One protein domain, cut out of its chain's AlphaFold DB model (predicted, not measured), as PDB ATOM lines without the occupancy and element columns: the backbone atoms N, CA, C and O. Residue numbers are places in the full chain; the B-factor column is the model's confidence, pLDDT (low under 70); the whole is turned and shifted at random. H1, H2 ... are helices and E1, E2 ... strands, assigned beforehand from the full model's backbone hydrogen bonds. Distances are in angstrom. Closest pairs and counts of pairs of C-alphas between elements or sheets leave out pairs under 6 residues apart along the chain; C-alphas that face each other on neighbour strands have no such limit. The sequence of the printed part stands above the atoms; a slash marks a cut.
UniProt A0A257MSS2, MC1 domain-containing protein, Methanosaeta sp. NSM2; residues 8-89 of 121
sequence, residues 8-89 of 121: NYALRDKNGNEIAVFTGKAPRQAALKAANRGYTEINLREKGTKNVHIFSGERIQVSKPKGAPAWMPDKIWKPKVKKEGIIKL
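AT A GLANCE: This is residues 8 to 89 of the 121 residues of the protein "MC1 domain-containing protein" of Methanosaeta sp. NSM2 (UniProt A0A257MSS2). One strongly twisted sheet of five strands curls round a single helix, H1, which lies on one face of it, and the sheet's two longest strands, E4 and E5, run on together past the helix as a long hairpin arm. At the far end of this arm residues 66 to 71 stick out free, while the shorter strands E1, E2 and E3 lie with H1 toward the other end. The printed part has 82 residues, with one named helix and five named strands in the order E1, E2, H1, E3, E4, E5 along the chain. The sheet's order is E2, E1, E3, E4, E5, all antiparallel, and the class is mostly strand. The whole is loose, with a radius of gyration of the C-alphas of 14.9 A, and it is a rod in outline, spanning 48 by 22 by 20 A.

HOW THE PARTS SIT: E1, residues 8 to 12, and E2, residues 18 to 24, form a hairpin, antiparallel at 149 degrees between their directions. N 9 and O 22 are 2.8 A apart, and N 19 and O 11 are 2.9 A apart, both within hydrogen-bond range. E2 is an edge strand of the sheet. H1, residues 27 to 37, follows by a tight link, and each of its O i to N i+4 pairs is within hydrogen-bond range. E3, residues 41 to 46, is the antiparallel neighbour of E1 at 138 degrees, with N 10 and O 45 at 2.8 A. E2, H1 and E3 make a split strand-helix-strand unit, two strands running the same way with E1 between them in the sheet, and its crossover is right-handed. E4, residues 51 to 63, forms a hairpin with E3 at 134 degrees, with N 44 and O 53 at 2.8 A. E5, residues 75 to 88, is the other edge strand and forms a hairpin with E4 at 164 degrees. Its pairs with E4 include N 52 and O 87 at 2.8 A, and N 76 and O 62 at 2.9 A. E3, E4 and E5 make a meander, each strand the antiparallel neighbour of the one before. H1 is on the sheet, with 106 pairs of C-alphas within 10 A, in two layers, a helix on one face of a sheet. The closest C-alphas of H1 and E4 are those of Ala 35 and Gly 57, 4.9 A apart. Those of H1 and E5 are Asn 36 and Pro 79, 5.6 A apart, and those of H1 and E2 are Ala 30 and Gly 24, 5.3 A apart. E2 and E5 are apart.

IN THESE COORDINATES: E1 begins at C-alpha 8, at (-5.280, -10.105, 34.050), and runs 12.8 A to Arg 12. E2 runs 16.9 A from Glu 18 to Gly 24. H1 begins at C-alpha 27, at (-9.260, -2.673, 36.857), and runs 15.5 A to Arg 37. E3 runs 16.2 A from Glu 41 to Glu 46. E4 runs 36.5 A from Asn 51 to Ser 63, and E5 runs 38.9 A from Lys 75 to C-alpha 88, at (-20.722, -10.591, 40.165).

THE WHOLE: The two C-alphas farthest apart are those of Ala 70 and Leu 89, at 49.2 A. The printed part has no cut. The link from E4 to E5, with 11 residues between them, is long; the links E1 to E2, E2 to H1, H1 to E3 and E3 to E4 are tight. From edge to edge of the sheet the strands' lines turn by 105 degrees, and the way across it turns by 81 degrees. The mean pLDDT of the printed part is 90.1, and no printed residue is under 70.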
ATOM      1  N   ASN A   8      -4.794  -9.947  35.410       92.88
ATOM      2  CA  ASN A   8      -5.280 -10.105  34.050       92.88
ATOM      3  C   ASN A   8      -6.786  -9.850  34.006       92.88
ATOM      4  O   ASN A   8      -7.549 -10.464  34.751       92.88
ATOM      5  N   TYR A   9      -7.206  -8.959  33.112       93.00
ATOM      6  CA  TYR A   9      -8.603  -8.601  32.905       93.00
ATOM      7  C   TYR A   9      -9.004  -8.928  31.468       93.00
ATOM      8  O   TYR A   9      -8.418  -8.393  30.531       93.00
ATOM      9  N   ALA A  10      -9.993  -9.797  31.287       93.25
ATOM     10  CA  ALA A  10     -10.551 -10.122  29.981       93.25
ATOM     11  C   ALA A  10     -11.680  -9.143  29.635       93.25
ATOM     12  O   ALA A  10     -12.614  -8.967  30.416       93.25
ATOM     13  N   LEU A  11     -11.586  -8.502  28.473       93.44
ATOM     14  CA  LEU A  11     -12.649  -7.695  27.892       93.44
ATOM     15  C   LEU A  11     -13.712  -8.617  27.302       93.44
ATOM     16  O   LEU A  11     -13.401  -9.449  26.451       93.44
ATOM     17  N   ARG A  12     -14.953  -8.443  27.753       91.50
ATOM     18  CA  ARG A  12     -16.120  -9.176  27.274       91.50
ATOM     19  C   ARG A  12     -17.040  -8.302  26.442       91.50
ATOM     20  O   ARG A  12     -17.276  -7.145  26.790       91.50
ATOM     21  N   ASP A  13     -17.590  -8.894  25.395       86.69
ATOM     22  CA  ASP A  13     -18.672  -8.295  24.622       86.69
ATOM     23  C   ASP A  13     -20.038  -8.481  25.311       86.69
ATOM     24  O   ASP A  13     -20.159  -9.234  26.285       86.69
ATOM     25  N   LYS A  14     -21.089  -7.854  24.768       81.88
ATOM     26  CA  LYS A  14     -22.499  -8.060  25.158       81.88
ATOM     27  C   LYS A  14     -22.901  -9.537  25.124       81.88
ATOM     28  O   LYS A  14     -23.652  -9.984  25.981       81.88
ATOM     29  N   ASN A  15     -22.325 -10.294  24.191       80.12
ATOM     30  CA  ASN A  15     -22.572 -11.727  24.020       80.12
ATOM     31  C   ASN A  15     -21.750 -12.615  24.977       80.12
ATOM     32  O   ASN A  15     -21.844 -13.834  24.922       80.12
ATOM     33  N   GLY A  16     -20.911 -12.030  25.842       78.50
ATOM     34  CA  GLY A  16     -20.080 -12.770  26.799       78.50
ATOM     35  C   GLY A  16     -18.773 -13.336  26.231       78.50
ATOM     36  O   GLY A  16     -17.970 -13.873  27.001       78.50
ATOM     37  N   ASN A  17     -18.525 -13.160  24.930       85.94
ATOM     38  CA  ASN A  17     -17.283 -13.550  24.261       85.94
ATOM     39  C   ASN A  17     -16.097 -12.704  24.741       85.94
ATOM     40  O   ASN A  17     -16.233 -11.497  24.951       85.94
ATOM     41  N   GLU A  18     -14.931 -13.331  24.905       88.75
ATOM     42  CA  GLU A  18     -13.696 -12.645  25.295       88.75
ATOM     43  C   GLU A  18     -12.984 -12.099  24.047       88.75
ATOM     44  O   GLU A  18     -12.544 -12.864  23.197       88.75
ATOM     45  N   ILE A  19     -12.882 -10.770  23.933       90.44
ATOM     46  CA  ILE A  19     -12.299 -10.089  22.762       90.44
ATOM     47  C   ILE A  19     -10.785  -9.920  22.928       90.44
ATOM     48  O   ILE A  19     -10.002 -10.152  22.013       90.44
ATOM     49  N   ALA A  20     -10.363  -9.450  24.102       90.69
ATOM     50  CA  ALA A  20      -8.975  -9.094  24.371       90.69
ATOM     51  C   ALA A  20      -8.655  -9.218  25.861       90.69
ATOM     52  O   ALA A  20      -9.533  -9.081  26.711       90.69
ATOM     53  N   VAL A  21      -7.381  -9.416  26.195       94.06
ATOM     54  CA  VAL A  21      -6.912  -9.465  27.585       94.06
ATOM     55  C   VAL A  21      -6.000  -8.277  27.864       94.06
ATOM     56  O   VAL A  21      -5.061  -7.999  27.122       94.06
ATOM     57  N   PHE A  22      -6.268  -7.579  28.963       94.06
ATOM     58  CA  PHE A  22      -5.515  -6.420  29.417       94.06
ATOM     59  C   PHE A  22      -4.896  -6.676  30.786       94.06
ATOM     60  O   PHE A  22      -5.558  -7.114  31.725       94.06
ATOM     61  N   THR A  23      -3.620  -6.333  30.919       93.62
ATOM     62  CA  THR A  23      -2.881  -6.434  32.180       93.62
ATOM     63  C   THR A  23      -2.951  -5.124  32.963       93.62
ATOM     64  O   THR A  23      -2.878  -4.029  32.389       93.62
ATOM     65  N   GLY A  24      -3.055  -5.194  34.289       92.12
ATOM     66  CA  GLY A  24      -2.975  -4.009  35.144       92.12
ATOM     67  C   GLY A  24      -2.992  -4.326  36.635       92.12
ATOM     68  O   GLY A  24      -3.483  -5.368  37.054       92.12
ATOM     69  N   LYS A  25      -2.498  -3.400  37.463       91.88
ATOM     70  CA  LYS A  25      -2.582  -3.534  38.932       91.88
ATOM     71  C   LYS A  25      -3.995  -3.234  39.450       91.88
ATOM     72  O   LYS A  25      -4.417  -3.716  40.499       91.88
ATOM     73  N   ALA A  26      -4.746  -2.422  38.708       90.69
ATOM     74  CA  ALA A  26      -6.119  -2.040  39.019       90.69
ATOM     75  C   ALA A  26      -7.027  -2.191  37.787       90.69
ATOM     76  O   ALA A  26      -6.575  -1.917  36.671       90.69
ATOM     77  N   PRO A  27      -8.326  -2.499  37.971       92.94
ATOM     78  CA  PRO A  27      -9.260  -2.673  36.857       92.94
ATOM     79  C   PRO A  27      -9.404  -1.396  36.020       92.94
ATOM     80  O   PRO A  27      -9.534  -1.448  34.802       92.94
ATOM     81  N   ARG A  28      -9.270  -0.222  36.653       93.75
ATOM     82  CA  ARG A  28      -9.283   1.067  35.949       93.75
ATOM     83  C   ARG A  28      -8.101   1.233  34.988       93.75
ATOM     84  O   ARG A  28      -8.263   1.861  33.951       93.75
ATOM     85  N   GLN A  29      -6.917   0.708  35.315       94.81
ATOM     86  CA  GLN A  29      -5.764   0.791  34.410       94.81
ATOM     87  C   GLN A  29      -5.988  -0.055  33.158       94.81
ATOM     88  O   GLN A  29      -5.735   0.419  32.054       94.81
ATOM     89  N   ALA A  30      -6.508  -1.272  33.330       95.06
ATOM     90  CA  ALA A  30      -6.912  -2.115  32.210       95.06
ATOM     91  C   ALA A  30      -7.996  -1.427  31.360       95.06
ATOM     92  O   ALA A  30      -7.889  -1.402  30.139       95.06
ATOM     93  N   ALA A  31      -8.961  -0.758  31.996       94.81
ATOM     94  CA  ALA A  31      -9.992  -0.015  31.277       94.81
ATOM     95  C   ALA A  31      -9.427   1.190  30.506       94.81
ATOM     96  O   ALA A  31      -9.827   1.427  29.375       94.81
ATOM     97  N   LEU A  32      -8.456   1.928  31.058       95.81
ATOM     98  CA  LEU A  32      -7.786   3.017  30.329       95.81
ATOM     99  C   LEU A  32      -7.023   2.500  29.105       95.81
ATOM    100  O   LEU A  32      -7.022   3.159  28.066       95.81
ATOM    101  N   LYS A  33      -6.396   1.321  29.209       95.00
ATOM    102  CA  LYS A  33      -5.754   0.658  28.065       95.00
ATOM    103  C   LYS A  33      -6.784   0.283  26.998       95.00
ATOM    104  O   LYS A  33      -6.538   0.545  25.826       95.00
ATOM    105  N   ALA A  34      -7.933  -0.264  27.393       94.31
ATOM    106  CA  ALA A  34      -9.024  -0.570  26.470       94.31
ATOM    107  C   ALA A  34      -9.600   0.702  25.810       94.31
ATOM    108  O   ALA A  34      -9.709   0.760  24.588       94.31
ATOM    109  N   ALA A  35      -9.849   1.768  26.573       94.25
ATOM    110  CA  ALA A  35     -10.311   3.047  26.029       94.25
ATOM    111  C   ALA A  35      -9.305   3.650  25.035       94.25
ATOM    112  O   ALA A  35      -9.691   4.148  23.982       94.25
ATOM    113  N   ASN A  36      -8.000   3.541  25.314       93.56
ATOM    114  CA  ASN A  36      -6.951   3.939  24.370       93.56
ATOM    115  C   ASN A  36      -7.010   3.164  23.049       93.56
ATOM    116  O   ASN A  36      -6.763   3.748  21.996       93.56
ATOM    117  N   ARG A  37      -7.360   1.872  23.093       91.94
ATOM    118  CA  ARG A  37      -7.560   1.047  21.891       91.94
ATOM    119  C   ARG A  37      -8.810   1.438  21.095       91.94
ATOM    120  O   ARG A  37      -8.887   1.070  19.934       91.94
ATOM    121  N   GLY A  38      -9.728   2.209  21.680       90.31
ATOM    122  CA  GLY A  38     -10.952   2.685  21.025       90.31
ATOM    123  C   GLY A  38     -12.244   2.053  21.544       90.31
ATOM    124  O   GLY A  38     -13.304   2.352  21.009       90.31
ATOM    125  N   TYR A  39     -12.186   1.218  22.586       91.38
ATOM    126  CA  TYR A  39     -13.389   0.631  23.178       91.38
ATOM    127  C   TYR A  39     -14.139   1.660  24.034       91.38
ATOM    128  O   TYR A  39     -13.560   2.256  24.947       91.38
ATOM    129  N   THR A  40     -15.427   1.847  23.751       90.75
ATOM    130  CA  THR A  40     -16.323   2.752  24.488       90.75
ATOM    131  C   THR A  40     -17.072   2.023  25.598       90.75
ATOM    132  O   THR A  40     -17.092   2.480  26.737       90.75
ATOM    133  N   GLU A  41     -17.626   0.850  25.306       91.25
ATOM    134  CA  GLU A  41     -18.241  -0.036  26.292       91.25
ATOM    135  C   GLU A  41     -17.213  -1.079  26.750       91.25
ATOM    136  O   GLU A  41     -16.715  -1.872  25.951       91.25
ATOM    137  N   ILE A  42     -16.836  -1.058  28.030       91.94
ATOM    138  CA  ILE A  42     -15.714  -1.855  28.535       91.94
ATOM    139  C   ILE A  42     -16.179  -2.712  29.717       91.94
ATOM    140  O   ILE A  42     -16.229  -2.255  30.861       91.94
ATOM    141  N   ASN A  43     -16.436  -3.993  29.448       93.12
ATOM    142  CA  ASN A  43     -16.748  -4.994  30.469       93.12
ATOM    143  C   ASN A  43     -15.509  -5.843  30.771       93.12
ATOM    144  O   ASN A  43     -15.135  -6.710  29.986       93.12
ATOM    145  N   LEU A  44     -14.853  -5.603  31.905       93.69
ATOM    146  CA  LEU A  44     -13.622  -6.295  32.296       93.69
ATOM    147  C   LEU A  44     -13.880  -7.369  33.343       93.69
ATOM    148  O   LEU A  44     -14.115  -7.056  34.509       93.69
ATOM    149  N   ARG A  45     -13.745  -8.635  32.958       92.38
ATOM    150  CA  ARG A  45     -13.726  -9.770  33.879       92.38
ATOM    151  C   ARG A  45     -12.326  -9.970  34.451       92.38
ATOM    152  O   ARG A  45     -11.369 -10.122  33.700       92.38
ATOM    153  N   GLU A  46     -12.192 -10.006  35.769       91.44
ATOM    154  CA  GLU A  46     -10.921 -10.341  36.425       91.44
ATOM    155  C   GLU A  46     -10.685 -11.862  36.367       91.44
ATOM    156  O   GLU A  46     -11.526 -12.646  36.805       91.44
ATOM    157  N   LYS A  47      -9.548 -12.303  35.811       86.69
ATOM    158  CA  LYS A  47      -9.188 -13.730  35.822       86.69
ATOM    159  C   LYS A  47      -8.922 -14.175  37.264       86.69
ATOM    160  O   LYS A  47      -8.197 -13.507  37.992       86.69
ATOM    161  N   GLY A  48      -9.516 -15.301  37.659       83.88
ATOM    162  CA  GLY A  48      -9.435 -15.841  39.021       83.88
ATOM    163  C   GLY A  48     -10.569 -15.397  39.951       83.88
ATOM    164  O   GLY A  48     -10.785 -16.029  40.979       83.88
ATOM    165  N   THR A  49     -11.355 -14.380  39.583       85.69
ATOM    166  CA  THR A  49     -12.582 -14.026  40.310       85.69
ATOM    167  C   THR A  49     -13.796 -14.070  39.385       85.69
ATOM    168  O   THR A  49     -13.697 -14.169  38.160       85.69
ATOM    169  N   LYS A  50     -14.990 -14.025  39.977       86.12
ATOM    170  CA  LYS A  50     -16.256 -13.944  39.238       86.12
ATOM    171  C   LYS A  50     -16.726 -12.493  39.059       86.12
ATOM    172  O   LYS A  50     -17.901 -12.244  38.818       86.12
ATOM    173  N   ASN A  51     -15.823 -11.519  39.199       89.31
ATOM    174  CA  ASN A  51     -16.157 -10.102  39.117       89.31
ATOM    175  C   ASN A  51     -15.992  -9.580  37.687       89.31
ATOM    176  O   ASN A  51     -14.941  -9.744  37.067       89.31
ATOM    177  N   VAL A  52     -17.012  -8.879  37.202       91.31
ATOM    178  CA  VAL A  52     -17.003  -8.123  35.950       91.31
ATOM    179  C   VAL A  52     -17.153  -6.647  36.286       91.31
ATOM    180  O   VAL A  52     -18.145  -6.211  36.861       91.31
ATOM    181  N   HIS A  53     -16.146  -5.854  35.961       91.50
ATOM    182  CA  HIS A  53     -16.169  -4.413  36.132       91.50
ATOM    183  C   HIS A  53     -16.701  -3.742  34.870       91.50
ATOM    184  O   HIS A  53     -16.153  -3.956  33.792       91.50
ATOM    185  N   ILE A  54     -17.715  -2.894  35.030       93.25
ATOM    186  CA  ILE A  54     -18.319  -2.154  33.921       93.25
ATOM    187  C   ILE A  54     -17.776  -0.734  33.927       93.25
ATOM    188  O   ILE A  54     -17.855  -0.013  34.935       93.25
ATOM    189  N   PHE A  55     -17.214  -0.352  32.791       94.25
ATOM    190  CA  PHE A  55     -16.648   0.955  32.546       94.25
ATOM    191  C   PHE A  55     -17.152   1.515  31.217       94.25
ATOM    192  O   PHE A  55     -17.261   0.789  30.231       94.25
ATOM    193  N   SER A  56     -17.359   2.826  31.189       93.81
ATOM    194  CA  SER A  56     -17.529   3.600  29.966       93.81
ATOM    195  C   SER A  56     -16.237   4.361  29.668       93.81
ATOM    196  O   SER A  56     -15.673   5.041  30.532       93.81
ATOM    197  N   GLY A  57     -15.710   4.158  28.465       93.19
ATOM    198  CA  GLY A  57     -14.476   4.729  27.949       93.19
ATOM    199  C   GLY A  57     -14.747   5.836  26.937       93.19
ATOM    200  O   GLY A  57     -15.619   5.719  26.084       93.19
ATOM    201  N   GLU A  58     -13.959   6.902  27.011       92.38
ATOM    202  CA  GLU A  58     -13.993   8.023  26.077       92.38
ATOM    203  C   GLU A  58     -12.563   8.465  25.762       92.38
ATOM    204  O   GLU A  58     -11.661   8.373  26.601       92.38
ATOM    205  N   ARG A  59     -12.337   8.992  24.559       91.25
ATOM    206  CA  ARG A  59     -11.068   9.619  24.180       91.25
ATOM    207  C   ARG A  59     -11.320  11.097  23.945       91.25
ATOM    208  O   ARG A  59     -12.057  11.461  23.041       91.25
ATOM    209  N   ILE A  60     -10.698  11.944  24.761       90.38
ATOM    210  CA  ILE A  60     -10.835  13.397  24.653       90.38
ATOM    211  C   ILE A  60      -9.531  13.967  24.123       90.38
ATOM    212  O   ILE A  60      -8.452  13.631  24.616       90.38
ATOM    213  N   GLN A  61      -9.636  14.842  23.131       90.31
ATOM    214  CA  GLN A  61      -8.500  15.579  22.608       90.31
ATOM    215  C   GLN A  61      -8.250  16.804  23.496       90.31
ATOM    216  O   GLN A  61      -9.136  17.633  23.690       90.31
ATOM    217  N   VAL A  62      -7.059  16.889  24.085       89.06
ATOM    218  CA  VAL A  62      -6.670  17.983  24.985       89.06
ATOM    219  C   VAL A  62      -5.541  18.772  24.339       89.06
ATOM    220  O   VAL A  62      -4.667  18.190  23.692       89.06
ATOM    221  N   SER A  63      -5.570  20.093  24.505       89.44
ATOM    222  CA  SER A  63      -4.515  20.981  24.031       89.44
ATOM    223  C   SER A  63      -3.227  20.801  24.829       89.44
ATOM    224  O   SER A  63      -3.234  20.485  26.023       89.44
ATOM    225  N   LYS A  64      -2.110  21.046  24.153       83.94
ATOM    226  CA  LYS A  64      -0.774  21.079  24.731       83.94
ATOM    227  C   LYS A  64      -0.709  22.049  25.930       83.94
ATOM    228  O   LYS A  64      -1.210  23.171  25.834       83.94
ATOM    229  N   PRO A  65      -0.121  21.646  27.074       84.06
ATOM    230  CA  PRO A  65       0.090  22.556  28.195       84.06
ATOM    231  C   PRO A  65       1.213  23.557  27.881       84.06
ATOM    232  O   PRO A  65       2.133  23.255  27.124       84.06
ATOM    233  N   LYS A  66       1.168  24.739  28.510       84.00
ATOM    234  CA  LYS A  66       2.036  25.894  28.198       84.00
ATOM    235  C   LYS A  66       3.552  25.631  28.315       84.00
ATOM    236  O   LYS A  66       4.326  26.369  27.723       84.00
ATOM    237  N   GLY A  67       3.975  24.593  29.041       87.69
ATOM    238  CA  GLY A  67       5.386  24.213  29.225       87.69
ATOM    239  C   GLY A  67       5.825  22.951  28.475       87.69
ATOM    240  O   GLY A  67       6.822  22.343  28.850       87.69
ATOM    241  N   ALA A  68       5.060  22.480  27.487       85.25
ATOM    242  CA  ALA A  68       5.392  21.236  26.794       85.25
ATOM    243  C   ALA A  68       6.495  21.417  25.729       85.25
ATOM    244  O   ALA A  68       6.539  22.443  25.047       85.25
ATOM    245  N   PRO A  69       7.345  20.395  25.530       88.81
ATOM    246  CA  PRO A  69       8.497  20.466  24.634       88.81
ATOM    247  C   PRO A  69       8.102  20.585  23.153       88.81
ATOM    248  O   PRO A  69       6.993  20.217  22.756       88.81
ATOM    249  N   ALA A  70       9.014  21.092  22.318       85.44
ATOM    250  CA  ALA A  70       8.764  21.383  20.901       85.44
ATOM    251  C   ALA A  70       8.389  20.146  20.062       85.44
ATOM    252  O   ALA A  70       7.590  20.258  19.142       85.44
ATOM    253  N   TRP A  71       8.878  18.958  20.428       88.38
ATOM    254  CA  TRP A  71       8.581  17.698  19.733       88.38
ATOM    255  C   TRP A  71       7.148  17.175  19.955       88.38
ATOM    256  O   TRP A  71       6.733  16.213  19.314       88.38
ATOM    257  N   MET A  72       6.385  17.770  20.880       87.56
ATOM    258  CA  MET A  72       5.041  17.317  21.240       87.56
ATOM    259  C   MET A  72       3.963  18.044  20.414       87.56
ATOM    260  O   MET A  72       3.959  19.282  20.419       87.56
ATOM    261  N   PRO A  73       3.025  17.312  19.775       85.94
ATOM    262  CA  PRO A  73       1.968  17.897  18.951       85.94
ATOM    263  C   PRO A  73       0.993  18.754  19.770       85.94
ATOM    264  O   PRO A  73       0.811  18.541  20.971       85.94
ATOM    265  N   ASP A  74       0.312  19.692  19.105       86.12
ATOM    266  CA  ASP A  74      -0.579  20.673  19.751       86.12
ATOM    267  C   ASP A  74      -1.814  20.054  20.410       86.12
ATOM    268  O   ASP A  74      -2.386  20.617  21.348       86.12
ATOM    269  N   LYS A  75      -2.234  18.883  19.924       89.88
ATOM    270  CA  LYS A  75      -3.407  18.161  20.409       89.88
ATOM    271  C   LYS A  75      -3.065  16.706  20.698       89.88
ATOM    272  O   LYS A  75      -2.557  15.994  19.836       89.88
ATOM    273  N   ILE A  76      -3.414  16.245  21.897       88.94
ATOM    274  CA  ILE A  76      -3.087  14.900  22.381       88.94
ATOM    275  C   ILE A  76      -4.367  14.173  22.773       88.94
ATOM    276  O   ILE A  76      -5.224  14.715  23.477       88.94
ATOM    277  N   TRP A  77      -4.489  12.918  22.342       89.75
ATOM    278  CA  TRP A  77      -5.569  12.040  22.773       89.75
ATOM    279  C   TRP A  77      -5.333  11.571  24.203       89.75
ATOM    280  O   TRP A  77      -4.338  10.911  24.498       89.75
ATOM    281  N   LYS A  78      -6.279  11.875  25.093       91.38
ATOM    282  CA  LYS A  78      -6.268  11.402  26.473       91.38
ATOM    283  C   LYS A  78      -7.457  10.472  26.713       91.38
ATOM    284  O   LYS A  78      -8.601  10.910  26.563       91.38
ATOM    285  N   PRO A  79      -7.221   9.214  27.125       94.31
ATOM    286  CA  PRO A  79      -8.304   8.330  27.515       94.31
ATOM    287  C   PRO A  79      -8.891   8.808  28.841       94.31
ATOM    288  O   PRO A  79      -8.175   9.122  29.802       94.31
ATOM    289  N   LYS A  80     -10.212   8.816  28.919       93.94
ATOM    290  CA  LYS A  80     -10.957   8.907  30.163       93.94
ATOM    291  C   LYS A  80     -11.830   7.678  30.290       93.94
ATOM    292  O   LYS A  80     -12.272   7.091  29.312       93.94
ATOM    293  N   VAL A  81     -12.024   7.269  31.532       94.62
ATOM    294  CA  VAL A  81     -12.857   6.127  31.867       94.62
ATOM    295  C   VAL A  81     -13.677   6.483  33.089       94.62
ATOM    296  O   VAL A  81     -13.122   6.946  34.097       94.62
ATOM    297  N   LYS A  82     -14.977   6.224  33.006       94.12
ATOM    298  CA  LYS A  82     -15.935   6.327  34.098       94.12
ATOM    299  C   LYS A  82     -16.342   4.921  34.528       94.12
ATOM    300  O   LYS A  82     -16.550   4.033  33.711       94.12
ATOM    301  N   LYS A  83     -16.388   4.693  35.840       92.31
ATOM    302  CA  LYS A  83     -16.814   3.410  36.406       92.31
ATOM    303  C   LYS A  83     -18.318   3.433  36.601       92.31
ATOM    304  O   LYS A  83     -18.810   4.286  37.334       92.31
ATOM    305  N   GLU A  84     -19.011   2.483  35.995       91.00
ATOM    306  CA  GLU A  84     -20.467   2.380  36.097       91.00
ATOM    307  C   GLU A  84     -20.868   1.417  37.205       91.00
ATOM    308  O   GLU A  84     -21.744   1.716  38.014       91.00
ATOM    309  N   GLY A  85     -20.167   0.287  37.313       89.44
ATOM    310  CA  GLY A  85     -20.528  -0.721  38.295       89.44
ATOM    311  C   GLY A  85     -19.583  -1.906  38.363       89.44
ATOM    312  O   GLY A  85     -18.489  -1.923  37.793       89.44
ATOM    313  N   ILE A  86     -20.009  -2.892  39.144       89.69
ATOM    314  CA  ILE A  86     -19.397  -4.212  39.225       89.69
ATOM    315  C   ILE A  86     -20.547  -5.211  39.240       89.69
ATOM    316  O   ILE A  86     -21.438  -5.088  40.076       89.69
ATOM    317  N   ILE A  87     -20.507  -6.179  38.336       86.94
ATOM    318  CA  ILE A  87     -21.391  -7.338  38.327       86.94
ATOM    319  C   ILE A  87     -20.604  -8.518  38.880       86.94
ATOM    320  O   ILE A  87     -19.458  -8.748  38.491       86.94
ATOM    321  N   LYS A  88     -21.210  -9.267  39.795       84.00
ATOM    322  CA  LYS A  88     -20.722 -10.591  40.165       84.00
ATOM    323  C   LYS A  88     -21.458 -11.590  39.290       84.00
ATOM    324  O   LYS A  88     -22.683 -11.585  39.264       84.00
ATOM    325  N   LEU A  89     -20.714 -12.410  38.561       75.81
ATOM    326  CA  LEU A  89     -21.270 -13.604  37.944       75.81
ATOM    327  C   LEU A  89     -21.484 -14.591  39.088       75.81
ATOM    328  O   LEU A  89     -20.571 -15.324  39.464       75.81
TER     329      LEU A  89